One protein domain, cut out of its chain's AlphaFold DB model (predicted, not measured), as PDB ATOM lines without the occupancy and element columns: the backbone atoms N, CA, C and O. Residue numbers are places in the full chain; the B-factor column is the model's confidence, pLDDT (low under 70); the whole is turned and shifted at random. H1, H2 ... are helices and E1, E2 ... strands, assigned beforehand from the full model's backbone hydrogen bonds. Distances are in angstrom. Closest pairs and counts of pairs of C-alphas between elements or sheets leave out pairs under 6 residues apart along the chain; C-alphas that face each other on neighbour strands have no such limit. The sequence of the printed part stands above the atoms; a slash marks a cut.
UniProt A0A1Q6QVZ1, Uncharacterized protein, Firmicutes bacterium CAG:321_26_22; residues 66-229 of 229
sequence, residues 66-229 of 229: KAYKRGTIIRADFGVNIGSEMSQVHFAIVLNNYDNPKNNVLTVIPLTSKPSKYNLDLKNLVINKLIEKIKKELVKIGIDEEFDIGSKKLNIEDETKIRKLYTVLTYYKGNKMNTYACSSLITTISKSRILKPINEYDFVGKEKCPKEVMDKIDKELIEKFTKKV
ATOM      1  N   LYS A  66     -33.370 -22.036  -4.564       95.12
ATOM      2  CA  LYS A  66     -33.775 -23.308  -3.979       95.12
ATOM      3  C   LYS A  66     -35.274 -23.523  -4.220       95.12
ATOM      4  O   LYS A  66     -36.073 -22.602  -4.040       95.12
ATOM      5  N   ALA A  67     -35.639 -24.732  -4.635       96.94
ATOM      6  CA  ALA A  67     -37.030 -25.153  -4.710       96.94
ATOM      7  C   ALA A  67     -37.490 -25.662  -3.337       96.94
ATOM      8  O   ALA A  67     -36.776 -26.426  -2.679       96.94
ATOM      9  N   TYR A  68     -38.676 -25.240  -2.910       97.25
ATOM     10  CA  TYR A  68     -39.275 -25.610  -1.635       97.25
ATOM     11  C   TYR A  68     -40.530 -26.434  -1.877       97.25
ATOM     12  O   TYR A  68     -41.392 -26.078  -2.673       97.25
ATOM     13  N   LYS A  69     -40.644 -27.558  -1.173       97.06
ATOM     14  CA  LYS A  69     -41.849 -28.380  -1.243       97.06
ATOM     15  C   LYS A  69     -42.918 -27.787  -0.322       97.06
ATOM     16  O   LYS A  69     -42.601 -27.204   0.716       97.06
ATOM     17  N   ARG A  70     -44.188 -28.024  -0.649       97.88
ATOM     18  CA  ARG A  70     -45.304 -27.723   0.253       97.88
ATOM     19  C   ARG A  70     -45.075 -28.308   1.648       97.88
ATOM     20  O   ARG A  70     -44.617 -29.451   1.776       97.88
ATOM     21  N   GLY A  71     -45.388 -27.519   2.671       95.94
ATOM     22  CA  GLY A  71     -45.227 -27.869   4.078       95.94
ATOM     23  C   GLY A  71     -43.811 -27.693   4.621       95.94
ATOM     24  O   GLY A  71     -43.605 -27.914   5.814       95.94
ATOM     25  N   THR A  72     -42.831 -27.302   3.793       95.44
ATOM     26  CA  THR A  72     -41.481 -26.987   4.276       95.44
ATOM     27  C   THR A  72     -41.529 -25.810   5.245       95.44
ATOM     28  O   THR A  72     -42.146 -24.786   4.955       95.44
ATOM     29  N   ILE A  73     -40.862 -25.959   6.389       93.50
ATOM     30  CA  ILE A  73     -40.766 -24.898   7.393       93.50
ATOM     31  C   ILE A  73     -39.558 -24.033   7.063       93.50
ATOM     32  O   ILE A  73     -38.460 -24.542   6.846       93.50
ATOM     33  N   ILE A  74     -39.748 -22.722   7.028       95.38
ATOM     34  CA  ILE A  74     -38.709 -21.736   6.748       95.38
ATOM     35  C   ILE A  74     -38.640 -20.705   7.872       95.38
ATOM     36  O   ILE A  74     -39.598 -20.526   8.620       95.38
ATOM     37  N   ARG A  75     -37.516 -19.994   7.962       95.06
ATOM     38  CA  ARG A  75     -37.379 -18.776   8.760       95.06
ATOM     39  C   ARG A  75     -37.259 -17.614   7.785       95.06
ATOM     40  O   ARG A  75     -36.343 -17.613   6.966       95.06
ATOM     41  N   ALA A  76     -38.195 -16.679   7.834       96.62
ATOM     42  CA  ALA A  76     -38.290 -15.585   6.879       96.62
ATOM     43  C   ALA A  76     -38.291 -14.240   7.598       96.62
ATOM     44  O   ALA A  76     -38.877 -14.103   8.669       96.62
ATOM     45  N   ASP A  77     -37.634 -13.259   6.989       97.31
ATOM     46  CA  ASP A  77     -37.731 -11.867   7.402       97.31
ATOM     47  C   ASP A  77     -38.917 -11.198   6.701       97.31
ATOM     48  O   ASP A  77     -38.908 -10.989   5.482       97.31
ATOM     49  N   PHE A  78     -39.954 -10.878   7.468       97.81
ATOM     50  CA  PHE A  78     -41.117 -10.172   6.949       97.81
ATOM     51  C   PHE A  78     -40.886  -8.657   6.851       97.81
ATOM     52  O   PHE A  78     -41.632  -7.994   6.133       97.81
ATOM     53  N   GLY A  79     -39.810  -8.135   7.447       97.19
ATOM     54  CA  GLY A  79     -39.445  -6.722   7.434       97.19
ATOM     55  C   GLY A  79     -40.265  -5.873   8.397       97.19
ATOM     56  O   GLY A  79     -40.869  -6.392   9.333       97.19
ATOM     57  N   VAL A  80     -40.298  -4.560   8.182       97.25
ATOM     58  CA  VAL A  80     -41.174  -3.647   8.930       97.25
ATOM     59  C   VAL A  80     -42.342  -3.255   8.040       97.25
ATOM     60  O   VAL A  80     -42.185  -2.441   7.133       97.25
ATOM     61  N   ASN A  81     -43.506  -3.859   8.290       96.25
ATOM     62  CA  ASN A  81     -44.686  -3.697   7.444       96.25
ATOM     63  C   ASN A  81     -45.730  -2.753   8.051       96.25
ATOM     64  O   ASN A  81     -45.694  -2.407   9.238       96.25
ATOM     65  N   ILE A  82     -46.669  -2.314   7.216       96.12
ATOM     66  CA  ILE A  82     -47.710  -1.349   7.581       96.12
ATOM     67  C   ILE A  82     -48.793  -2.040   8.421       96.12
ATOM     68  O   ILE A  82     -49.086  -3.223   8.269       96.12
ATOM     69  N   GLY A  83     -49.379  -1.296   9.364       95.12
ATOM     70  CA  GLY A  83     -50.472  -1.804  10.194       95.12
ATOM     71  C   GLY A  83     -50.094  -3.072  10.966       95.12
ATOM     72  O   GLY A  83     -49.052  -3.113  11.626       95.12
ATOM     73  N   SER A  84     -50.962  -4.081  10.883       93.25
ATOM     74  CA  SER A  84     -50.815  -5.374  11.572       93.25
ATOM     75  C   SER A  84     -50.334  -6.503  10.652       93.25
ATOM     76  O   SER A  84     -50.495  -7.677  10.987       93.25
ATOM     77  N   GLU A  85     -49.754  -6.171   9.496       95.94
ATOM     78  CA  GLU A  85     -49.041  -7.152   8.680       95.94
ATOM     79  C   GLU A  85     -47.887  -7.778   9.476       95.94
ATOM     80  O   GLU A  85     -47.262  -7.134  10.329       95.94
ATOM     81  N   MET A  86     -47.586  -9.047   9.184       95.25
ATOM     82  CA  MET A  86     -46.477  -9.750   9.828       95.25
ATOM     83  C   MET A  86     -45.186  -8.950   9.645       95.25
ATOM     84  O   MET A  86     -44.893  -8.528   8.536       95.25
ATOM     85  N   SER A  87     -44.425  -8.728  10.711       96.19
ATOM     86  CA  SER A  87     -43.168  -7.970  10.688       96.19
ATOM     87  C   SER A  87     -42.086  -8.750  11.433       96.19
ATOM     88  O   SER A  87     -42.421  -9.620  12.227       96.19
ATOM     89  N   GLN A  88     -40.815  -8.401  11.230       95.12
ATOM     90  CA  GLN A  88     -39.630  -9.054  11.799       95.12
ATOM     91  C   GLN A  88     -39.432 -10.500  11.313       95.12
ATOM     92  O   GLN A  88     -40.103 -10.992  10.400       95.12
ATOM     93  N   VAL A  89     -38.450 -11.184  11.902       94.50
ATOM     94  CA  VAL A  89     -38.098 -12.561  11.563       94.50
ATOM     95  C   VAL A  89     -39.025 -13.538  12.276       94.50
ATOM     96  O   VAL A  89     -39.039 -13.617  13.502       94.50
ATOM     97  N   HIS A  90     -39.740 -14.345  11.497       93.56
ATOM     98  CA  HIS A  90     -40.641 -15.377  12.002       93.56
ATOM     99  C   HIS A  90     -40.441 -16.701  11.263       93.56
ATOM    100  O   HIS A  90     -39.940 -16.752  10.134       93.56
ATOM    101  N   PHE A  91     -40.857 -17.800  11.894       93.75
ATOM    102  CA  PHE A  91     -41.056 -19.048  11.164       93.75
ATOM    103  C   PHE A  91     -42.269 -18.933  10.245       93.75
ATOM    104  O   PHE A  91     -43.209 -18.194  10.529       93.75
ATOM    105  N   ALA A  92     -42.258 -19.682   9.151       95.62
ATOM    106  CA  ALA A  92     -43.380 -19.788   8.234       95.62
ATOM    107  C   ALA A  92     -43.417 -21.172   7.581       95.62
ATOM    108  O   ALA A  92     -42.396 -21.860   7.506       95.62
ATOM    109  N   ILE A  93     -44.587 -21.577   7.095       96.19
ATOM    110  CA  ILE A  93     -44.772 -22.834   6.359       96.19
ATOM    111  C   ILE A  93     -45.097 -22.509   4.902       96.19
ATOM    112  O   ILE A  93     -45.946 -21.665   4.620       96.19
ATOM    113  N   VAL A  94     -44.415 -23.176   3.971       98.19
ATOM    114  CA  VAL A  94     -44.628 -23.008   2.527       98.19
ATOM    115  C   VAL A  94     -45.960 -23.626   2.103       98.19
ATOM    116  O   VAL A  94     -46.199 -24.811   2.350       98.19
ATOM    117  N   LEU A  95     -46.801 -22.844   1.419       98.25
ATOM    118  CA  LEU A  95     -48.131 -23.267   0.966       98.25
ATOM    119  C   LEU A  95     -48.186 -23.677  -0.509       98.25
ATOM    120  O   LEU A  95     -49.096 -24.416  -0.884       98.25
ATOM    121  N   ASN A  96     -47.230 -23.236  -1.337       97.56
ATOM    122  CA  ASN A  96     -47.185 -23.574  -2.762       97.56
ATOM    123  C   ASN A  96     -47.225 -25.092  -2.980       97.56
ATOM    124  O   ASN A  96     -46.377 -25.819  -2.460       97.56
ATOM    125  N   ASN A  97     -48.162 -25.557  -3.811       96.00
ATOM    126  CA  ASN A  97     -48.217 -26.957  -4.247       96.00
ATOM    127  C   ASN A  97     -47.005 -27.322  -5.114       96.00
ATOM    128  O   ASN A  97     -46.452 -28.414  -4.984       96.00
ATOM    129  N   TYR A  98     -46.570 -26.380  -5.951       95.44
ATOM    130  CA  TYR A  98     -45.449 -26.538  -6.866       95.44
ATOM    131  C   TYR A  98     -44.518 -25.336  -6.763       95.44
ATOM    132  O   TYR A  98     -44.960 -24.191  -6.689       95.44
ATOM    133  N   ASP A  99     -43.221 -25.612  -6.783       97.44
ATOM    134  CA  ASP A  99     -42.168 -24.610  -6.811       97.44
ATOM    135  C   ASP A  99     -41.022 -25.118  -7.688       97.44
ATOM    136  O   ASP A  99     -40.829 -26.325  -7.844       97.44
ATOM    137  N   ASN A 100     -40.261 -24.199  -8.275       96.38
ATOM    138  CA  ASN A 100     -39.153 -24.534  -9.157       96.38
ATOM    139  C   ASN A 100     -37.984 -23.549  -8.978       96.38
ATOM    140  O   ASN A 100     -38.173 -22.456  -8.438       96.38
ATOM    141  N   PRO A 101     -36.772 -23.893  -9.448       96.69
ATOM    142  CA  PRO A 101     -35.609 -23.035  -9.258       96.69
ATOM    143  C   PRO A 101     -35.659 -21.671  -9.953       96.69
ATOM    144  O   PRO A 101     -34.868 -20.805  -9.607       96.69
ATOM    145  N   LYS A 102     -36.548 -21.444 -10.924       94.69
ATOM    146  CA  LYS A 102     -36.705 -20.132 -11.577       94.69
ATOM    147  C   LYS A 102     -37.686 -19.224 -10.833       94.69
ATOM    148  O   LYS A 102     -37.663 -18.018 -11.035       94.69
ATOM    149  N   ASN A 103     -38.536 -19.790  -9.978       95.69
ATOM    150  CA  ASN A 103     -39.468 -19.023  -9.167       95.69
ATOM    151  C   ASN A 103     -38.722 -18.356  -8.001       95.69
ATOM    152  O   ASN A 103     -38.079 -19.040  -7.199       95.69
ATOM    153  N   ASN A 104     -38.814 -17.032  -7.902       95.38
ATOM    154  CA  ASN A 104     -38.138 -16.226  -6.888       95.38
ATOM    155  C   ASN A 104     -39.016 -15.920  -5.664       95.38
ATOM    156  O   ASN A 104     -38.509 -15.324  -4.717       95.38
ATOM    157  N   VAL A 105     -40.286 -16.337  -5.644       97.75
ATOM    158  CA  VAL A 105     -41.225 -16.072  -4.544       97.75
ATOM    159  C   VAL A 105     -41.842 -17.348  -3.969       97.75
ATOM    160  O   VAL A 105     -41.847 -18.398  -4.608       97.75
ATOM    161  N   LEU A 106     -42.369 -17.267  -2.748       98.25
ATOM    162  CA  LEU A 106     -43.166 -18.312  -2.101       98.25
ATOM    163  C   LEU A 106     -44.343 -17.682  -1.363       98.25
ATOM    164  O   LEU A 106     -44.167 -16.695  -0.655       98.25
ATOM    165  N   THR A 107     -45.512 -18.299  -1.466       98.50
ATOM    166  CA  THR A 107     -46.661 -18.036  -0.605       98.50
ATOM    167  C   THR A 107     -46.532 -18.875   0.659       98.50
ATOM    168  O   THR A 107     -46.349 -20.097   0.612       98.50
ATOM    169  N   VAL A 108     -46.594 -18.210   1.807       98.38
ATOM    170  CA  VAL A 108     -46.304 -18.808   3.108       98.38
ATOM    171  C   VAL A 108     -47.355 -18.410   4.135       98.38
ATOM    172  O   VAL A 108     -47.929 -17.324   4.063       98.38
ATOM    173  N   ILE A 109     -47.576 -19.283   5.117       97.50
ATOM    174  CA  ILE A 109     -48.321 -18.959   6.335       97.50
ATOM    175  C   ILE A 109     -47.323 -18.667   7.465       97.50
ATOM    176  O   ILE A 109     -46.563 -19.565   7.844       97.50
ATOM    177  N   PRO A 110     -47.270 -17.430   7.991       96.62
ATOM    178  CA  PRO A 110     -46.410 -17.102   9.120       96.62
ATOM    179  C   PRO A 110     -46.841 -17.820  10.399       96.62
ATOM    180  O   PRO A 110     -48.024 -18.103  10.604       96.62
ATOM    181  N   LEU A 111     -45.875 -18.053  11.282       93.69
ATOM    182  CA  LEU A 111     -46.078 -18.646  12.593       93.69
ATOM    183  C   LEU A 111     -45.771 -17.633  13.702       93.69
ATOM    184  O   LEU A 111     -44.837 -16.832  13.614       93.69
ATOM    185  N   THR A 112     -46.537 -17.703  14.786       90.50
ATOM    186  CA  THR A 112     -46.340 -16.882  15.985       90.50
ATOM    187  C   THR A 112     -46.367 -17.736  17.242       90.50
ATOM    188  O   THR A 112     -47.000 -18.786  17.278       90.50
ATOM    189  N   SER A 113     -45.701 -17.269  18.295       87.25
ATOM    190  CA  SER A 113     -45.798 -17.853  19.637       87.25
ATOM    191  C   SER A 113     -46.919 -17.238  20.481       87.25
ATOM    192  O   SER A 113     -47.160 -17.674  21.608       87.25
ATOM    193  N   LYS A 114     -47.593 -16.197  19.969       86.38
ATOM    194  CA  LYS A 114     -48.675 -15.508  20.678       86.38
ATOM    195  C   LYS A 114     -50.025 -16.169  20.369       86.38
ATOM    196  O   LYS A 114     -50.414 -16.193  19.197       86.38
ATOM    197  N   PRO A 115     -50.760 -16.653  21.388       86.88
ATOM    198  CA  PRO A 115     -52.106 -17.167  21.184       86.88
ATOM    199  C   PRO A 115     -53.036 -16.059  20.689       86.88
ATOM    200  O   PRO A 115     -52.921 -14.901  21.089       86.88
ATOM    201  N   SER A 116     -53.975 -16.423  19.824       86.62
ATOM    202  CA  SER A 116     -55.059 -15.552  19.375       86.62
ATOM    203  C   SER A 116     -56.220 -16.415  18.917       86.62
ATOM    204  O   SER A 116     -55.999 -17.433  18.267       86.62
ATOM    205  N   LYS A 117     -57.453 -15.967  19.170       85.31
ATOM    206  CA  LYS A 117     -58.671 -16.635  18.680       85.31
ATOM    207  C   LYS A 117     -58.759 -16.717  17.150       85.31
ATOM    208  O   LYS A 117     -59.566 -17.469  16.627       85.31
ATOM    209  N   TYR A 118     -57.956 -15.920  16.444       85.31
ATOM    210  CA  TYR A 118     -57.909 -15.879  14.982       85.31
ATOM    211  C   TYR A 118     -56.767 -16.709  14.380       85.31
ATOM    212  O   TYR A 118     -56.664 -16.776  13.153       85.31
ATOM    213  N   ASN A 119     -55.898 -17.282  15.221       91.25
ATOM    214  CA  ASN A 119     -54.770 -18.095  14.787       91.25
ATOM    215  C   ASN A 119     -55.052 -19.574  15.056       91.25
ATOM    216  O   ASN A 119     -55.593 -19.935  16.100       91.25
ATOM    217  N   LEU A 120     -54.611 -20.429  14.139       92.38
ATOM    218  CA  LEU A 120     -54.745 -21.874  14.263       92.38
ATOM    219  C   LEU A 120     -53.672 -22.419  15.210       92.38
ATOM    220  O   LEU A 120     -52.480 -22.274  14.939       92.38
ATOM    221  N   ASP A 121     -54.074 -23.079  16.292       91.00
ATOM    222  CA  ASP A 121     -53.143 -23.724  17.222       91.00
ATOM    223  C   ASP A 121     -52.522 -24.994  16.608       91.00
ATOM    224  O   ASP A 121     -53.201 -25.995  16.351       91.00
ATOM    225  N   LEU A 122     -51.205 -24.959  16.380       87.50
ATOM    226  CA  LEU A 122     -50.416 -26.097  15.899       87.50
ATOM    227  C   LEU A 122     -49.713 -26.849  17.042       87.50
ATOM    228  O   LEU A 122     -48.995 -27.824  16.787       87.50
ATOM    229  N   LYS A 123     -49.930 -26.429  18.297       83.81
ATOM    230  CA  LYS A 123     -49.276 -26.937  19.507       83.81
ATOM    231  C   LYS A 123     -47.749 -26.902  19.353       83.81
ATOM    232  O   LYS A 123     -47.189 -25.992  18.742       83.81
ATOM    233  N   ASN A 124     -47.079 -27.931  19.864       75.69
ATOM    234  CA  ASN A 124     -45.629 -28.105  19.782       75.69
ATOM    235  C   ASN A 124     -45.218 -29.038  18.633       75.69
ATOM    236  O   ASN A 124     -44.082 -29.498  18.590       75.69
ATOM    237  N   LEU A 125     -46.130 -29.368  17.707       68.44
ATOM    238  CA  LEU A 125     -45.923 -30.450  16.731       68.44
ATOM    239  C   LEU A 125     -44.717 -30.209  15.815       68.44
ATOM    240  O   LEU A 125     -44.041 -31.152  15.405       68.44
ATOM    241  N   VAL A 126     -44.436 -28.944  15.506       68.94
ATOM    242  CA  VAL A 126     -43.313 -28.555  14.650       68.94
ATOM    243  C   VAL A 126     -41.979 -28.653  15.399       68.94
ATOM    244  O   VAL A 126     -41.019 -29.211  14.871       68.94
ATOM    245  N   ILE A 127     -41.926 -28.158  16.638       73.56
ATOM    246  CA  ILE A 127     -40.687 -28.075  17.428       73.56
ATOM    247  C   ILE A 127     -40.348 -29.421  18.090       73.56
ATOM    248  O   ILE A 127     -39.182 -29.808  18.120       73.56
ATOM    249  N   ASN A 128     -41.333 -30.194  18.553       76.62
ATOM    250  CA  ASN A 128     -41.078 -31.488  19.196       76.62
ATOM    251  C   ASN A 128     -40.440 -32.489  18.234       76.62
ATOM    252  O   ASN A 128     -39.404 -33.072  18.547       76.62
ATOM    253  N   LYS A 129     -40.996 -32.623  17.023       71.69
ATOM    254  CA  LYS A 129     -40.458 -33.530  15.997       71.69
ATOM    255  C   LYS A 129     -39.017 -33.179  15.621       71.69
ATOM    256  O   LYS A 129     -38.221 -34.051  15.275       71.69
ATOM    257  N   LEU A 130     -38.676 -31.896  15.694       71.31
ATOM    258  CA  LEU A 130     -37.311 -31.439  15.509       71.31
ATOM    259  C   LEU A 130     -36.407 -31.862  16.666       71.31
ATOM    260  O   LEU A 130     -35.339 -32.421  16.420       71.31
ATOM    261  N   ILE A 131     -36.808 -31.555  17.902       79.50
ATOM    262  CA  ILE A 131     -36.021 -31.876  19.095       79.50
ATOM    263  C   ILE A 131     -35.740 -33.380  19.126       79.50
ATOM    264  O   ILE A 131     -34.597 -33.779  19.321       79.50
ATOM    265  N   GLU A 132     -36.740 -34.208  18.825       81.69
ATOM    266  CA  GLU A 132     -36.584 -35.659  18.687       81.69
ATOM    267  C   GLU A 132     -35.550 -36.052  17.626       81.69
ATOM    268  O   GLU A 132     -34.763 -36.970  17.844       81.69
ATOM    269  N   LYS A 133     -35.518 -35.371  16.474       80.88
ATOM    270  CA  LYS A 133     -34.547 -35.666  15.412       80.88
ATOM    271  C   LYS A 133     -33.120 -35.322  15.839       80.88
ATOM    272  O   LYS A 133     -32.219 -36.121  15.609       80.88
ATOM    273  N   ILE A 134     -32.922 -34.172  16.485       81.31
ATOM    274  CA  ILE A 134     -31.607 -33.765  17.003       81.31
ATOM    275  C   ILE A 134     -31.150 -34.726  18.105       81.31
ATOM    276  O   ILE A 134     -30.010 -35.178  18.080       81.31
ATOM    277  N   LYS A 135     -32.052 -35.105  19.020       80.75
ATOM    278  CA  LYS A 135     -31.784 -36.114  20.054       80.75
ATOM    279  C   LYS A 135     -31.354 -37.450  19.445       80.75
ATOM    280  O   LYS A 135     -30.346 -38.006  19.858       80.75
ATOM    281  N   LYS A 136     -32.041 -37.923  18.399       84.81
ATOM    282  CA  LYS A 136     -31.647 -39.145  17.672       84.81
ATOM    283  C   LYS A 136     -30.250 -39.041  17.056       84.81
ATOM    284  O   LYS A 136     -29.530 -40.031  17.048       84.81
ATOM    285  N   GLU A 137     -29.860 -37.877  16.536       83.50
ATOM    286  CA  GLU A 137     -28.499 -37.667  16.019       83.50
ATOM    287  C   GLU A 137     -27.438 -37.669  17.129       83.50
ATOM    288  O   GLU A 137     -26.349 -38.184  16.901       83.50
ATOM    289  N   LEU A 138     -27.753 -37.159  18.325       80.88
ATOM    290  CA  LEU A 138     -26.856 -37.210  19.489       80.88
ATOM    291  C   LEU A 138     -26.682 -38.643  20.018       80.88
ATOM    292  O   LEU A 138     -25.554 -39.080  20.235       80.88
ATOM    293  N   VAL A 139     -27.774 -39.409  20.117       82.25
ATOM    294  CA  VAL A 139     -27.742 -40.819  20.550       82.25
ATOM    295  C   VAL A 139     -26.898 -41.679  19.604       82.25
ATOM    296  O   VAL A 139     -26.133 -42.523  20.058       82.25
ATOM    297  N   LYS A 140     -26.944 -41.432  18.284       83.00
ATOM    298  CA  LYS A 140     -26.077 -42.127  17.308       83.00
ATOM    299  C   LYS A 140     -24.579 -41.918  17.556       83.00
ATOM    300  O   LYS A 140     -23.785 -42.748  17.130       83.00
ATOM    301  N   ILE A 141     -24.199 -40.818  18.205       77.75
ATOM    302  CA  ILE A 141     -22.810 -40.493  18.572       77.75
ATOM    303  C   ILE A 141     -22.462 -41.100  19.954       77.75
ATOM    304  O   ILE A 141     -21.325 -41.034  20.416       77.75
ATOM    305  N   GLY A 142     -23.421 -41.755  20.618       72.06
ATOM    306  CA  GLY A 142     -23.248 -42.377  21.930       72.06
ATOM    307  C   GLY A 142     -23.280 -41.370  23.080       72.06
ATOM    308  O   GLY A 142     -22.509 -41.522  24.035       72.06
ATOM    309  N   ILE A 143     -24.116 -40.333  22.943       69.50
ATOM    310  CA  ILE A 143     -24.395 -39.311  23.956       69.50
ATOM    311  C   ILE A 143     -25.842 -39.486  24.414       69.50
ATOM    312  O   ILE A 143     -26.768 -39.167  23.664       69.50
ATOM    313  N   ASP A 144     -26.015 -39.971  25.640       64.50
ATOM    314  CA  ASP A 144     -27.316 -40.051  26.307       64.50
ATOM    315  C   ASP A 144     -27.577 -38.779  27.133       64.50
ATOM    316  O   ASP A 144     -26.647 -38.058  27.496       64.50
ATOM    317  N   GLU A 145     -28.857 -38.475  27.371       56.59
ATOM    318  CA  GLU A 145     -29.421 -37.143  27.673       56.59
ATOM    319  C   GLU A 145     -28.902 -36.407  28.935       56.59
ATOM    320  O   GLU A 145     -29.359 -35.292  29.192       56.59
ATOM    321  N   GLU A 146     -27.947 -36.961  29.690       51.88
ATOM    322  CA  GLU A 146     -27.620 -36.525  31.059       51.88
ATOM    323  C   GLU A 146     -26.175 -36.074  31.355       51.88
ATOM    324  O   GLU A 146     -25.927 -35.682  32.493       51.88
ATOM    325  N   PHE A 147     -25.219 -36.038  30.412       49.31
ATOM    326  CA  PHE A 147     -23.839 -35.633  30.760       49.31
ATOM    327  C   PHE A 147     -23.391 -34.250  30.257       49.31
ATOM    328  O   PHE A 147     -23.459 -33.924  29.069       49.31
ATOM    329  N   ASP A 148     -22.882 -33.480  31.225       47.16
ATOM    330  CA  ASP A 148     -22.004 -32.315  31.106       47.16
ATOM    331  C   ASP A 148     -20.819 -32.622  30.169       47.16
ATOM    332  O   ASP A 148     -20.409 -33.768  30.023       47.16
ATOM    333  N   ILE A 149     -20.241 -31.625  29.508       49.75
ATOM    334  CA  ILE A 149     -19.324 -31.783  28.352       49.75
ATOM    335  C   ILE A 149     -17.967 -32.472  28.706       49.75
ATOM    336  O   ILE A 149     -17.062 -32.565  27.882       49.75
ATOM    337  N   GLY A 150     -17.803 -33.018  29.914       45.94
ATOM    338  CA  GLY A 150     -16.507 -33.320  30.527       45.94
ATOM    339  C   GLY A 150     -15.971 -34.762  30.564       45.94
ATOM    340  O   GLY A 150     -14.917 -34.929  31.169       45.94
ATOM    341  N   SER A 151     -16.595 -35.813  30.005       49.50
ATOM    342  CA  SER A 151     -16.165 -37.201  30.349       49.50
ATOM    343  C   SER A 151     -15.971 -38.230  29.226       49.50
ATOM    344  O   SER A 151     -15.733 -39.403  29.521       49.50
ATOM    345  N   LYS A 152     -15.957 -37.844  27.943       54.78
ATOM    346  CA  LYS A 152     -15.589 -38.770  26.851       54.78
ATOM    347  C   LYS A 152     -14.504 -38.161  25.967       54.78
ATOM    348  O   LYS A 152     -14.675 -37.066  25.444       54.78
ATOM    349  N   LYS A 153     -13.392 -38.883  25.779       54.22
ATOM    350  CA  LYS A 153     -12.332 -38.534  24.818       54.22
ATOM    351  C   LYS A 153     -12.881 -38.764  23.403       54.22
ATOM    352  O   LYS A 153     -12.753 -39.850  22.845       54.22
ATOM    353  N   LEU A 154     -13.598 -37.776  22.884       61.94
ATOM    354  CA  LEU A 154     -14.134 -37.770  21.526       61.94
ATOM    355  C   LEU A 154     -13.033 -37.348  20.545       61.94
ATOM    356  O   LEU A 154     -12.091 -36.647  20.918       61.94
ATOM    357  N   ASN A 155     -13.131 -37.791  19.292       67.81
ATOM    358  CA  ASN A 155     -12.306 -37.215  18.234       67.81
ATOM    359  C   ASN A 155     -12.795 -35.777  17.921       67.81
ATOM    360  O   ASN A 155     -13.920 -35.394  18.253       67.81
ATOM    361  N   ILE A 156     -11.943 -34.975  17.279       68.62
ATOM    362  CA  ILE A 156     -12.202 -33.546  17.005       68.62
ATOM    363  C   ILE A 156     -13.432 -33.338  16.092       68.62
ATOM    364  O   ILE A 156     -14.150 -32.336  16.205       68.62
ATOM    365  N   GLU A 157     -13.694 -34.275  15.175       72.19
ATOM    366  CA  GLU A 157     -14.828 -34.204  14.244       72.19
ATOM    367  C   GLU A 157     -16.168 -34.391  14.964       72.19
ATOM    368  O   GLU A 157     -17.101 -33.604  14.758       72.19
ATOM    369  N   ASP A 158     -16.244 -35.373  15.863       78.44
ATOM    370  CA  ASP A 158     -17.408 -35.625  16.701       78.44
ATOM    371  C   ASP A 158     -17.651 -34.444  17.641       78.44
ATOM    372  O   ASP A 158     -18.780 -33.963  17.723       78.44
ATOM    373  N   GLU A 159     -16.610 -33.880  18.258       81.25
ATOM    374  CA  GLU A 159     -16.736 -32.687  19.109       81.25
ATOM    375  C   GLU A 159     -17.327 -31.486  18.340       81.25
ATOM    376  O   GLU A 159     -18.267 -30.823  18.797       81.25
ATOM    377  N   THR A 160     -16.850 -31.251  17.113       86.00
ATOM    378  CA  THR A 160     -17.364 -30.183  16.241       86.00
ATOM    379  C   THR A 160     -18.832 -30.411  15.872       86.00
ATOM    380  O   THR A 160     -19.645 -29.477  15.903       86.00
ATOM    381  N   LYS A 161     -19.194 -31.652  15.526       88.31
ATOM    382  CA  LYS A 161     -20.571 -32.047  15.211       88.31
ATOM    383  C   LYS A 161     -21.495 -31.866  16.414       88.31
ATOM    384  O   LYS A 161     -22.565 -31.270  16.274       88.31
ATOM    385  N   ILE A 162     -21.067 -32.316  17.589       85.12
ATOM    386  CA  ILE A 162     -21.794 -32.191  18.856       85.12
ATOM    387  C   ILE A 162     -22.062 -30.721  19.169       85.12
ATOM    388  O   ILE A 162     -23.211 -30.347  19.416       85.12
ATOM    389  N   ARG A 163     -21.044 -29.856  19.057       87.25
ATOM    390  CA  ARG A 163     -21.202 -28.412  19.280       87.25
ATOM    391  C   ARG A 163     -22.271 -27.817  18.367       87.25
ATOM    392  O   ARG A 163     -23.135 -27.076  18.831       87.25
ATOM    393  N   LYS A 164     -22.251 -28.171  17.078       90.81
ATOM    394  CA  LYS A 164     -23.243 -27.701  16.102       90.81
ATOM    395  C   LYS A 164     -24.657 -28.202  16.416       90.81
ATOM    396  O   LYS A 164     -25.597 -27.415  16.300       90.81
ATOM    397  N   LEU A 165     -24.817 -29.465  16.821       88.75
ATOM    398  CA  LEU A 165     -26.106 -30.025  17.245       88.75
ATOM    399  C   LEU A 165     -26.647 -29.303  18.486       88.75
ATOM    400  O   LEU A 165     -27.814 -28.907  18.495       88.75
ATOM    401  N   TYR A 166     -25.798 -29.048  19.487       85.88
ATOM    402  CA  TYR A 166     -26.178 -28.290  20.680       85.88
ATOM    403  C   TYR A 166     -26.553 -26.842  20.366       85.88
ATOM    404  O   TYR A 166     -27.554 -26.364  20.889       85.88
ATOM    405  N   THR A 167     -25.837 -26.153  19.469       89.81
ATOM    406  CA  THR A 167     -26.226 -24.799  19.032       89.81
ATOM    407  C   THR A 167     -27.661 -24.772  18.499       89.81
ATOM    408  O   THR A 167     -28.441 -23.889  18.858       89.81
ATOM    409  N   VAL A 168     -28.030 -25.754  17.670       88.75
ATOM    410  CA  VAL A 168     -29.389 -25.873  17.121       88.75
ATOM    411  C   VAL A 168     -30.383 -26.214  18.235       88.75
ATOM    412  O   VAL A 168     -31.412 -25.553  18.358       88.75
ATOM    413  N   LEU A 169     -30.069 -27.195  19.086       84.81
ATOM    414  CA  LEU A 169     -30.937 -27.620  20.185       84.81
ATOM    415  C   LEU A 169     -31.244 -26.473  21.156       84.81
ATOM    416  O   LEU A 169     -32.408 -26.251  21.488       84.81
ATOM    417  N   THR A 170     -30.221 -25.733  21.583       85.25
ATOM    418  CA  THR A 170     -30.345 -24.590  22.496       85.25
ATOM    419  C   THR A 170     -31.204 -23.492  21.887       85.25
ATOM    420  O   THR A 170     -32.099 -22.976  22.559       85.25
ATOM    421  N   TYR A 171     -31.008 -23.187  20.600       86.88
ATOM    422  CA  TYR A 171     -31.838 -22.211  19.899       86.88
ATOM    423  C   TYR A 171     -33.325 -22.589  19.941       86.88
ATOM    424  O   TYR A 171     -34.164 -21.751  20.264       86.88
ATOM    425  N   TYR A 172     -33.678 -23.848  19.671       83.00
ATOM    426  CA  TYR A 172     -35.084 -24.270  19.666       83.00
ATOM    427  C   TYR A 172     -35.676 -24.484  21.060       83.00
ATOM    428  O   TYR A 172     -36.852 -24.185  21.251       83.00
ATOM    429  N   LYS A 173     -34.879 -24.917  22.045       79.88
ATOM    430  CA  LYS A 173     -35.306 -25.005  23.452       79.88
ATOM    431  C   LYS A 173     -35.609 -23.633  24.061       79.88
ATOM    432  O   LYS A 173     -36.546 -23.523  24.843       79.88
ATOM    433  N   GLY A 174     -34.844 -22.601  23.695       73.00
ATOM    434  CA  GLY A 174     -35.054 -21.229  24.172       73.00
ATOM    435  C   GLY A 174     -36.274 -20.525  23.565       73.00
ATOM    436  O   GLY A 174     -36.699 -19.487  24.068       73.00
ATOM    437  N   ASN A 175     -36.860 -21.074  22.498       70.38
ATOM    438  CA  ASN A 175     -38.055 -20.523  21.868       70.38
ATOM    439  C   ASN A 175     -39.332 -21.111  22.490       70.38
ATOM    440  O   ASN A 175     -39.392 -22.287  22.845       70.38
ATOM    441  N   LYS A 176     -40.386 -20.290  22.607       63.91
ATOM    442  CA  LYS A 176     -41.695 -20.742  23.109       63.91
ATOM    443  C   LYS A 176     -42.230 -21.883  22.239       63.91
ATOM    444  O   LYS A 176     -42.310 -21.741  21.022       63.91
ATOM    445  N   MET A 177     -42.627 -22.976  22.889       64.75
ATOM    446  CA  MET A 177     -42.979 -24.233  22.221       64.75
ATOM    447  C   MET A 177     -44.304 -24.155  21.445       64.75
ATOM    448  O   MET A 177     -44.405 -24.689  20.339       64.75
ATOM    449  N   ASN A 178     -45.300 -23.446  21.991       73.44
ATOM    450  CA  ASN A 178     -46.612 -23.334  21.354       73.44
ATOM    451  C   ASN A 178     -46.522 -22.450  20.113       73.44
ATOM    452  O   ASN A 178     -46.164 -21.272  20.195       73.44
ATOM    453  N   THR A 179     -46.885 -23.027  18.973       85.88
ATOM    454  CA  THR A 179     -46.812 -22.372  17.674       85.88
ATOM    455  C   THR A 179     -48.206 -22.248  17.077       85.88
ATOM    456  O   THR A 179     -48.936 -23.230  16.979       85.88
ATOM    457  N   TYR A 180     -48.561 -21.045  16.635       92.25
ATOM    458  CA  TYR A 180     -49.845 -20.753  16.009       92.25
ATOM    459  C   TYR A 180     -49.638 -20.315  14.563       92.25
ATOM    460  O   TYR A 180     -48.773 -19.483  14.285       92.25
ATOM    461  N   ALA A 181     -50.441 -20.851  13.649       94.38
ATOM    462  CA  ALA A 181     -50.459 -20.445  12.253       94.38
ATOM    463  C   ALA A 181     -51.341 -19.200  12.082       94.38
ATOM    464  O   ALA A 181     -52.536 -19.219  12.388       94.38
ATOM    465  N   CYS A 182     -50.763 -18.117  11.568       95.31
ATOM    466  CA  CYS A 182     -51.481 -16.874  11.302       95.31
ATOM    467  C   CYS A 182     -52.195 -16.956   9.944       95.31
ATOM    468  O   CYS A 182     -51.759 -16.335   8.977       95.31
ATOM    469  N   SER A 183     -53.287 -17.723   9.855       92.88
ATOM    470  CA  SER A 183     -54.019 -17.960   8.596       92.88
ATOM    471  C   SER A 183     -54.529 -16.672   7.935       92.88
ATOM    472  O   SER A 183     -54.544 -16.583   6.715       92.88
ATOM    473  N   SER A 184     -54.856 -15.630   8.709       93.06
ATOM    474  CA  SER A 184     -55.222 -14.302   8.176       93.06
ATOM    475  C   SER A 184     -54.055 -13.511   7.578       93.06
ATOM    476  O   SER A 184     -54.290 -12.502   6.924       93.06
ATOM    477  N   LEU A 185     -52.810 -13.916   7.841       95.50
ATOM    478  CA  LEU A 185     -51.592 -13.207   7.433       95.50
ATOM    479  C   LEU A 185     -50.787 -14.009   6.405       95.50
ATOM    480  O   LEU A 185     -49.569 -13.852   6.315       95.50
ATOM    481  N   ILE A 186     -51.450 -14.889   5.647       96.94
ATOM    482  CA  ILE A 186     -50.821 -15.526   4.488       96.94
ATOM    483  C   ILE A 186     -50.300 -14.437   3.565       96.94
ATOM    484  O   ILE A 186     -51.008 -13.490   3.228       96.94
ATOM    485  N   THR A 187     -49.050 -14.587   3.153       97.88
ATOM    486  CA  THR A 187     -48.401 -13.603   2.299       97.88
ATOM    487  C   THR A 187     -47.397 -14.266   1.375       97.88
ATOM    488  O   THR A 187     -46.931 -15.382   1.619       97.88
ATOM    489  N   THR A 188     -47.069 -13.569   0.294       98.25
ATOM    490  CA  THR A 188     -46.030 -13.979  -0.642       98.25
ATOM    491  C   THR A 188     -44.750 -13.218  -0.331       98.25
ATOM    492  O   THR A 188     -44.748 -11.995  -0.241       98.25
ATOM    493  N   ILE A 189     -43.648 -13.946  -0.175       98.19
ATOM    494  CA  ILE A 189     -42.327 -13.386   0.106       98.19
ATOM    495  C   ILE A 189     -41.352 -13.724  -1.017       98.19
ATOM    496  O   ILE A 189     -41.434 -14.791  -1.625       98.19
ATOM    497  N   SER A 190     -40.372 -12.851  -1.246       97.62
ATOM    498  CA  SER A 190     -39.195 -13.211  -2.042       97.62
ATOM    499  C   SER A 190     -38.353 -14.256  -1.308       97.62
ATOM    500  O   SER A 190     -38.132 -14.156  -0.099       97.62
ATOM    501  N   LYS A 191     -37.807 -15.232  -2.038       97.44
ATOM    502  CA  LYS A 191     -36.878 -16.239  -1.507       97.44
ATOM    503  C   LYS A 191     -35.588 -15.617  -0.967       97.44
ATOM    504  O   LYS A 191     -34.922 -16.241  -0.146       97.44
ATOM    505  N   SER A 192     -35.256 -14.383  -1.363       95.94
ATOM    506  CA  SER A 192     -34.139 -13.626  -0.781       95.94
ATOM    507  C   SER A 192     -34.365 -13.238   0.686       95.94
ATOM    508  O   SER A 192     -33.401 -12.985   1.404       95.94
ATOM    509  N   ARG A 193     -35.623 -13.240   1.153       96.69
ATOM    510  CA  ARG A 193     -35.995 -12.982   2.551       96.69
ATOM    511  C   ARG A 193     -35.889 -14.218   3.446       96.69
ATOM    512  O   ARG A 193     -36.083 -14.109   4.654       96.69
ATOM    513  N   ILE A 194     -35.597 -15.392   2.883       97.19
ATOM    514  CA  ILE A 194     -35.466 -16.636   3.645       97.19
ATOM    515  C   ILE A 194     -34.074 -16.689   4.269       97.19
ATOM    516  O   ILE A 194     -33.057 -16.673   3.574       97.19
ATOM    517  N   LEU A 195     -34.026 -16.772   5.596       95.50
ATOM    518  CA  LEU A 195     -32.778 -16.885   6.332       95.50
ATOM    519  C   LEU A 195     -32.169 -18.269   6.118       95.50
ATOM    520  O   LEU A 195     -32.867 -19.287   6.063       95.50
ATOM    521  N   LYS A 196     -30.838 -18.303   6.049       93.94
ATOM    522  CA  LYS A 196     -30.096 -19.560   6.008       93.94
ATOM    523  C   LYS A 196     -30.310 -20.345   7.315       93.94
ATOM    524  O   LYS A 196     -30.537 -19.727   8.367       93.94
ATOM    525  N   PRO A 197     -30.236 -21.687   7.252       92.81
ATOM    526  CA  PRO A 197     -30.203 -22.518   8.450       92.81
ATOM    527  C   PRO A 197     -29.024 -22.107   9.343       92.81
ATOM    528  O   PRO A 197     -27.999 -21.659   8.825       92.81
ATOM    529  N   ILE A 198     -29.157 -22.279  10.659       92.06
ATOM    530  CA  ILE A 198     -28.099 -21.994  11.646       92.06
ATOM    531  C   ILE A 198     -26.814 -22.747  11.286       92.06
ATOM    532  O   ILE A 198     -25.726 -22.181  11.329       92.06
ATOM    533  N   ASN A 199     -26.955 -24.018  10.910       92.88
ATOM    534  CA  ASN A 199     -25.891 -24.863  10.379       92.88
ATOM    535  C   ASN A 199     -26.493 -26.045   9.588       92.88
ATOM    536  O   ASN A 199     -27.693 -26.092   9.293       92.88
ATOM    537  N   GLU A 200     -25.669 -27.016   9.203       90.69
ATOM    538  CA  GLU A 200     -26.090 -28.186   8.434       90.69
ATOM    539  C   GLU A 200     -27.104 -29.097   9.155       90.69
ATOM    540  O   GLU A 200     -27.866 -29.783   8.470       90.69
ATOM    541  N   TYR A 201     -27.204 -29.035  10.487       88.62
ATOM    542  CA  TYR A 201     -28.152 -29.815  11.295       88.62
ATOM    543  C   TYR A 201     -29.484 -29.098  11.542       88.62
ATOM    544  O   TYR A 201     -30.437 -29.708  12.020       88.62
ATOM    545  N   ASP A 202     -29.581 -27.816  11.188       88.88
ATOM    546  CA  ASP A 202     -30.834 -27.074  11.274       88.88
ATOM    547  C   ASP A 202     -31.806 -27.505  10.160       88.88
ATOM    548  O   ASP A 202     -31.420 -27.723   9.003       88.88
ATOM    549  N   PHE A 203     -33.080 -27.638  10.518       84.25
ATOM    550  CA  PHE A 203     -34.152 -28.153   9.670       84.25
ATOM    551  C   PHE A 203     -34.776 -27.089   8.767       84.25
ATOM    552  O   PHE A 203     -35.467 -27.439   7.802       84.25
ATOM    553  N   VAL A 204     -34.558 -25.806   9.075       89.12
ATOM    554  CA  VAL A 204     -35.109 -24.674   8.324       89.12
ATOM    555  C   VAL A 204     -34.795 -24.820   6.836       89.12
ATOM    556  O   VAL A 204     -33.657 -24.997   6.406       89.12
ATOM    557  N   GLY A 205     -35.843 -24.786   6.019       89.19
ATOM    558  CA  GLY A 205     -35.776 -24.948   4.575       89.19
ATOM    559  C   GLY A 205     -35.445 -26.362   4.095       89.19
ATOM    560  O   GLY A 205     -35.233 -26.532   2.896       89.19
ATOM    561  N   LYS A 206     -35.353 -27.365   4.972       89.62
ATOM    562  CA  LYS A 206     -35.063 -28.766   4.613       89.62
ATOM    563  C   LYS A 206     -36.248 -29.674   4.924       89.62
ATOM    564  O   LYS A 206     -36.681 -30.430   4.059       89.62
ATOM    565  N   GLU A 207     -36.795 -29.558   6.129       88.69
ATOM    566  CA  GLU A 207     -37.846 -30.448   6.619       88.69
ATOM    567  C   GLU A 207     -39.248 -29.890   6.395       88.69
ATOM    568  O   GLU A 207     -39.474 -28.678   6.338       88.69
ATOM    569  N   LYS A 208     -40.204 -30.814   6.300       90.81
ATOM    570  CA  LYS A 208     -41.633 -30.512   6.252       90.81
ATOM    571  C   LYS A 208     -42.266 -30.692   7.622       90.81
ATOM    572  O   LYS A 208     -41.884 -31.589   8.377       90.81
ATOM    573  N   CYS A 209     -43.287 -29.895   7.906       88.12
ATOM    574  CA  CYS A 209     -44.165 -30.176   9.030       88.12
ATOM    575  C   CYS A 209     -44.922 -31.512   8.825       88.12
ATOM    576  O   CYS A 209     -45.036 -32.003   7.694       88.12
ATOM    577  N   PRO A 210     -45.392 -32.153   9.913       88.69
ATOM    578  CA  PRO A 210     -46.194 -33.375   9.837       88.69
ATOM    579  C   PRO A 210     -47.433 -33.222   8.945       88.69
ATOM    580  O   PRO A 210     -48.012 -32.142   8.870       88.69
ATOM    581  N   LYS A 211     -47.886 -34.323   8.330       91.38
ATOM    582  CA  LYS A 211     -49.098 -34.334   7.493       91.38
ATOM    583  C   LYS A 211     -50.312 -33.782   8.246       91.38
ATOM    584  O   LYS A 211     -50.997 -32.918   7.724       91.38
ATOM    585  N   GLU A 212     -50.492 -34.181   9.502       91.06
ATOM    586  CA  GLU A 212     -51.568 -33.691  10.373       91.06
ATOM    587  C   GLU A 212     -51.569 -32.165  10.556       91.06
ATOM    588  O   GLU A 212     -52.624 -31.559  10.714       91.06
ATOM    589  N   VAL A 213     -50.392 -31.525  10.538       92.00
ATOM    590  CA  VAL A 213     -50.280 -30.061  10.603       92.00
ATOM    591  C   VAL A 213     -50.768 -29.438   9.298       92.00
ATOM    592  O   VAL A 213     -51.533 -28.478   9.340       92.00
ATOM    593  N   MET A 214     -50.378 -29.999   8.150       94.75
ATOM    594  CA  MET A 214     -50.851 -29.519   6.848       94.75
ATOM    595  C   MET A 214     -52.350 -29.742   6.653       94.75
ATOM    596  O   MET A 214     -53.020 -28.825   6.201       94.75
ATOM    597  N   ASP A 215     -52.884 -30.894   7.064       95.38
ATOM    598  CA  ASP A 215     -54.317 -31.194   6.967       95.38
ATOM    599  C   ASP A 215     -55.149 -30.176   7.781       95.38
ATOM    600  O   ASP A 215     -56.182 -29.690   7.319       95.38
ATOM    601  N   LYS A 216     -54.671 -29.787   8.976       94.75
ATOM    602  CA  LYS A 216     -55.297 -28.728   9.791       94.75
ATOM    603  C   LYS A 216     -55.234 -27.358   9.124       94.75
ATOM    604  O   LYS A 216     -56.227 -26.636   9.151       94.75
ATOM    605  N   ILE A 217     -54.083 -27.004   8.552       95.75
ATOM    606  CA  ILE A 217     -53.920 -25.747   7.814       95.75
ATOM    607  C   ILE A 217     -54.890 -25.726   6.631       95.75
ATOM    608  O   ILE A 217     -55.617 -24.757   6.477       95.75
ATOM    609  N   ASP A 218     -54.967 -26.794   5.843       96.19
ATOM    610  CA  ASP A 218     -55.822 -26.850   4.655       96.19
ATOM    611  C   ASP A 218     -57.296 -26.662   5.009       96.19
ATOM    612  O   ASP A 218     -57.978 -25.844   4.390       96.19
ATOM    613  N   LYS A 219     -57.760 -27.343   6.064       95.50
ATOM    614  CA  LYS A 219     -59.114 -27.165   6.595       95.50
ATOM    615  C   LYS A 219     -59.381 -25.715   7.014       95.50
ATOM    616  O   LYS A 219     -60.369 -25.137   6.572       95.50
ATOM    617  N   GLU A 220     -58.491 -25.124   7.811       94.56
ATOM    618  CA  GLU A 220     -58.590 -23.723   8.252       94.56
ATOM    619  C   GLU A 220     -58.640 -22.754   7.060       94.56
ATOM    620  O   GLU A 220     -59.439 -21.821   7.048       94.56
ATOM    621  N   LEU A 221     -57.808 -22.964   6.035       95.00
ATOM    622  CA  LEU A 221     -57.776 -22.089   4.862       95.00
ATOM    623  C   LEU A 221     -59.065 -22.172   4.045       95.00
ATOM    624  O   LEU A 221     -59.571 -21.138   3.611       95.00
ATOM    625  N   ILE A 222     -59.612 -23.377   3.870       94.81
ATOM    626  CA  ILE A 222     -60.907 -23.568   3.213       94.81
ATOM    627  C   ILE A 222     -61.997 -22.857   4.018       94.81
ATOM    628  O   ILE A 222     -62.715 -22.025   3.468       94.81
ATOM    629  N   GLU A 223     -62.084 -23.115   5.324       92.81
ATOM    630  CA  GLU A 223     -63.106 -22.517   6.192       92.81
ATOM    631  C   GLU A 223     -63.043 -20.985   6.226       92.81
ATOM    632  O   GLU A 223     -64.079 -20.330   6.346       92.81
ATOM    633  N   LYS A 224     -61.841 -20.411   6.114       92.31
ATOM    634  CA  LYS A 224     -61.614 -18.972   6.265       92.31
ATOM    635  C   LYS A 224     -61.710 -18.173   4.971       92.31
ATOM    636  O   LYS A 224     -62.145 -17.024   5.005       92.31
ATOM    637  N   PHE A 225     -61.278 -18.746   3.849       93.62
ATOM    638  CA  PHE A 225     -61.167 -18.032   2.570       93.62
ATOM    639  C   PHE A 225     -62.162 -18.499   1.509       93.62
ATOM    640  O   PHE A 225     -62.203 -17.923   0.422       93.62
ATOM    641  N   THR A 226     -62.979 -19.510   1.804       93.75
ATOM    642  CA  THR A 226     -64.034 -19.969   0.897       93.75
ATOM    643  C   THR A 226     -65.400 -19.856   1.562       93.75
ATOM    644  O   THR A 226     -65.525 -19.866   2.787       93.75
ATOM    645  N   LYS A 227     -66.450 -19.705   0.753       90.19
ATOM    646  CA  LYS A 227     -67.822 -19.793   1.257       90.19
ATOM    647  C   LYS A 227     -68.116 -21.260   1.557       90.19
ATOM    648  O   LYS A 227     -67.789 -22.116   0.738       90.19
ATOM    649  N   LYS A 228     -68.752 -21.543   2.697       76.38
ATOM    650  CA  LYS A 228     -69.337 -22.867   2.930       76.38
ATOM    651  C   LYS A 228     -70.389 -23.099   1.846       76.38
ATOM    652  O   LYS A 228     -71.275 -22.259   1.690       76.38
ATOM    653  N   VAL A 229     -70.197 -24.162   1.070       60.91
ATOM    654  CA  VAL A 229     -71.188 -24.666   0.111       60.91
ATOM    655  C   VAL A 229     -72.303 -25.344   0.889       60.91
ATOM    656  O   VAL A 229     -71.966 -26.043   1.873       60.91
TER     657      VAL A 229
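AT A GLANCE: This is residues 66 to 229 of the 229 residues of an uncharacterized protein of Firmicutes bacterium CAG:321_26_22 (UniProt A0A1Q6QVZ1). A small, strongly twisted and curled sheet of four strands sits in one part of the model, with a helical hairpin of H1 and H2 reaching toward one end of the long axis and H3 running toward the other. H1 and H3 begin near each other and run opposite ways nearly in one line. The printed part has 164 residues, with three named helices and four named strands in the order E1 E2 E3 H1 H2 E4 H3; the sheet order is E1 E2 E3 E4, antiparallel throughout. The class is mixed, helices and strands, with 72 residues, under half, in named elements. The whole is compact, with a radius of gyration of the C-alphas of 17.8 A, yet elongated in outline, spanning 63 by 35 by 29 A.

IN THESE COORDINATES: The strands are E1, residues 73 to 77, E2, residues 89 to 94, E3, residues 105 to 112 and 21.2 A long, and E4, residues 187 to 190. E1 begins at C-alpha 73, at (-40.766, -24.898, 7.393). H1 is residues 125 to 140, 23.0 A; H2 is residues 156 to 173, 25.5 A; H3 is residues 211 to 225, 20.9 A, and ends at C-alpha 225, at (-61.167, -18.032, 2.570).

HOW THE PARTS SIT: E1, E2 and E3 form a meander, each strand the antiparallel neighbour of the one before. In the hairpin of E1 and E2, N 74 and O 92 are 2.8 A apart, within hydrogen-bond range. In the hairpin of E2 and E3, N 93 and O 109 are 2.9 A apart. E3 and E4 are antiparallel, with N 106 and O 189 2.9 A apart. The pairing of E3 is staggered: residues 105 to 108 pair with E4, residues 108 to 110 with E2. Edge strands E1 and E4 are only just apart, 8.2 A at the closest. H1 and H2 touch as a helical hairpin, closest at the C-alphas of Ile 134 and Leu 165, 6.7 A, opposite ways at a shallow tilt of 19 degrees. Neither is on the sheet. H1 and H3 are close but not clearly touching, with the C-alphas of Leu 125 and Val 213 7.5 A apart. H3 is not on the sheet, but only just, with 4 pairs of C-alphas within 10 A. Every O i to N i+4 pair is within hydrogen-bond range in H2 and H3, and 10 of 12 in H1.

THE WHOLE: The two C-alphas farthest apart, those of Lys 153 and Val 229, are 65.3 A apart. The printed part has no cut and ends at the chain's last residue. The link E2 to E3 is short; the others are long, E4 to H3 with 20 residues. Mean pLDDT of the printed part is 86.8; residues 125 to 126, 143 to 156, 176 to 177 and 229 are under 70.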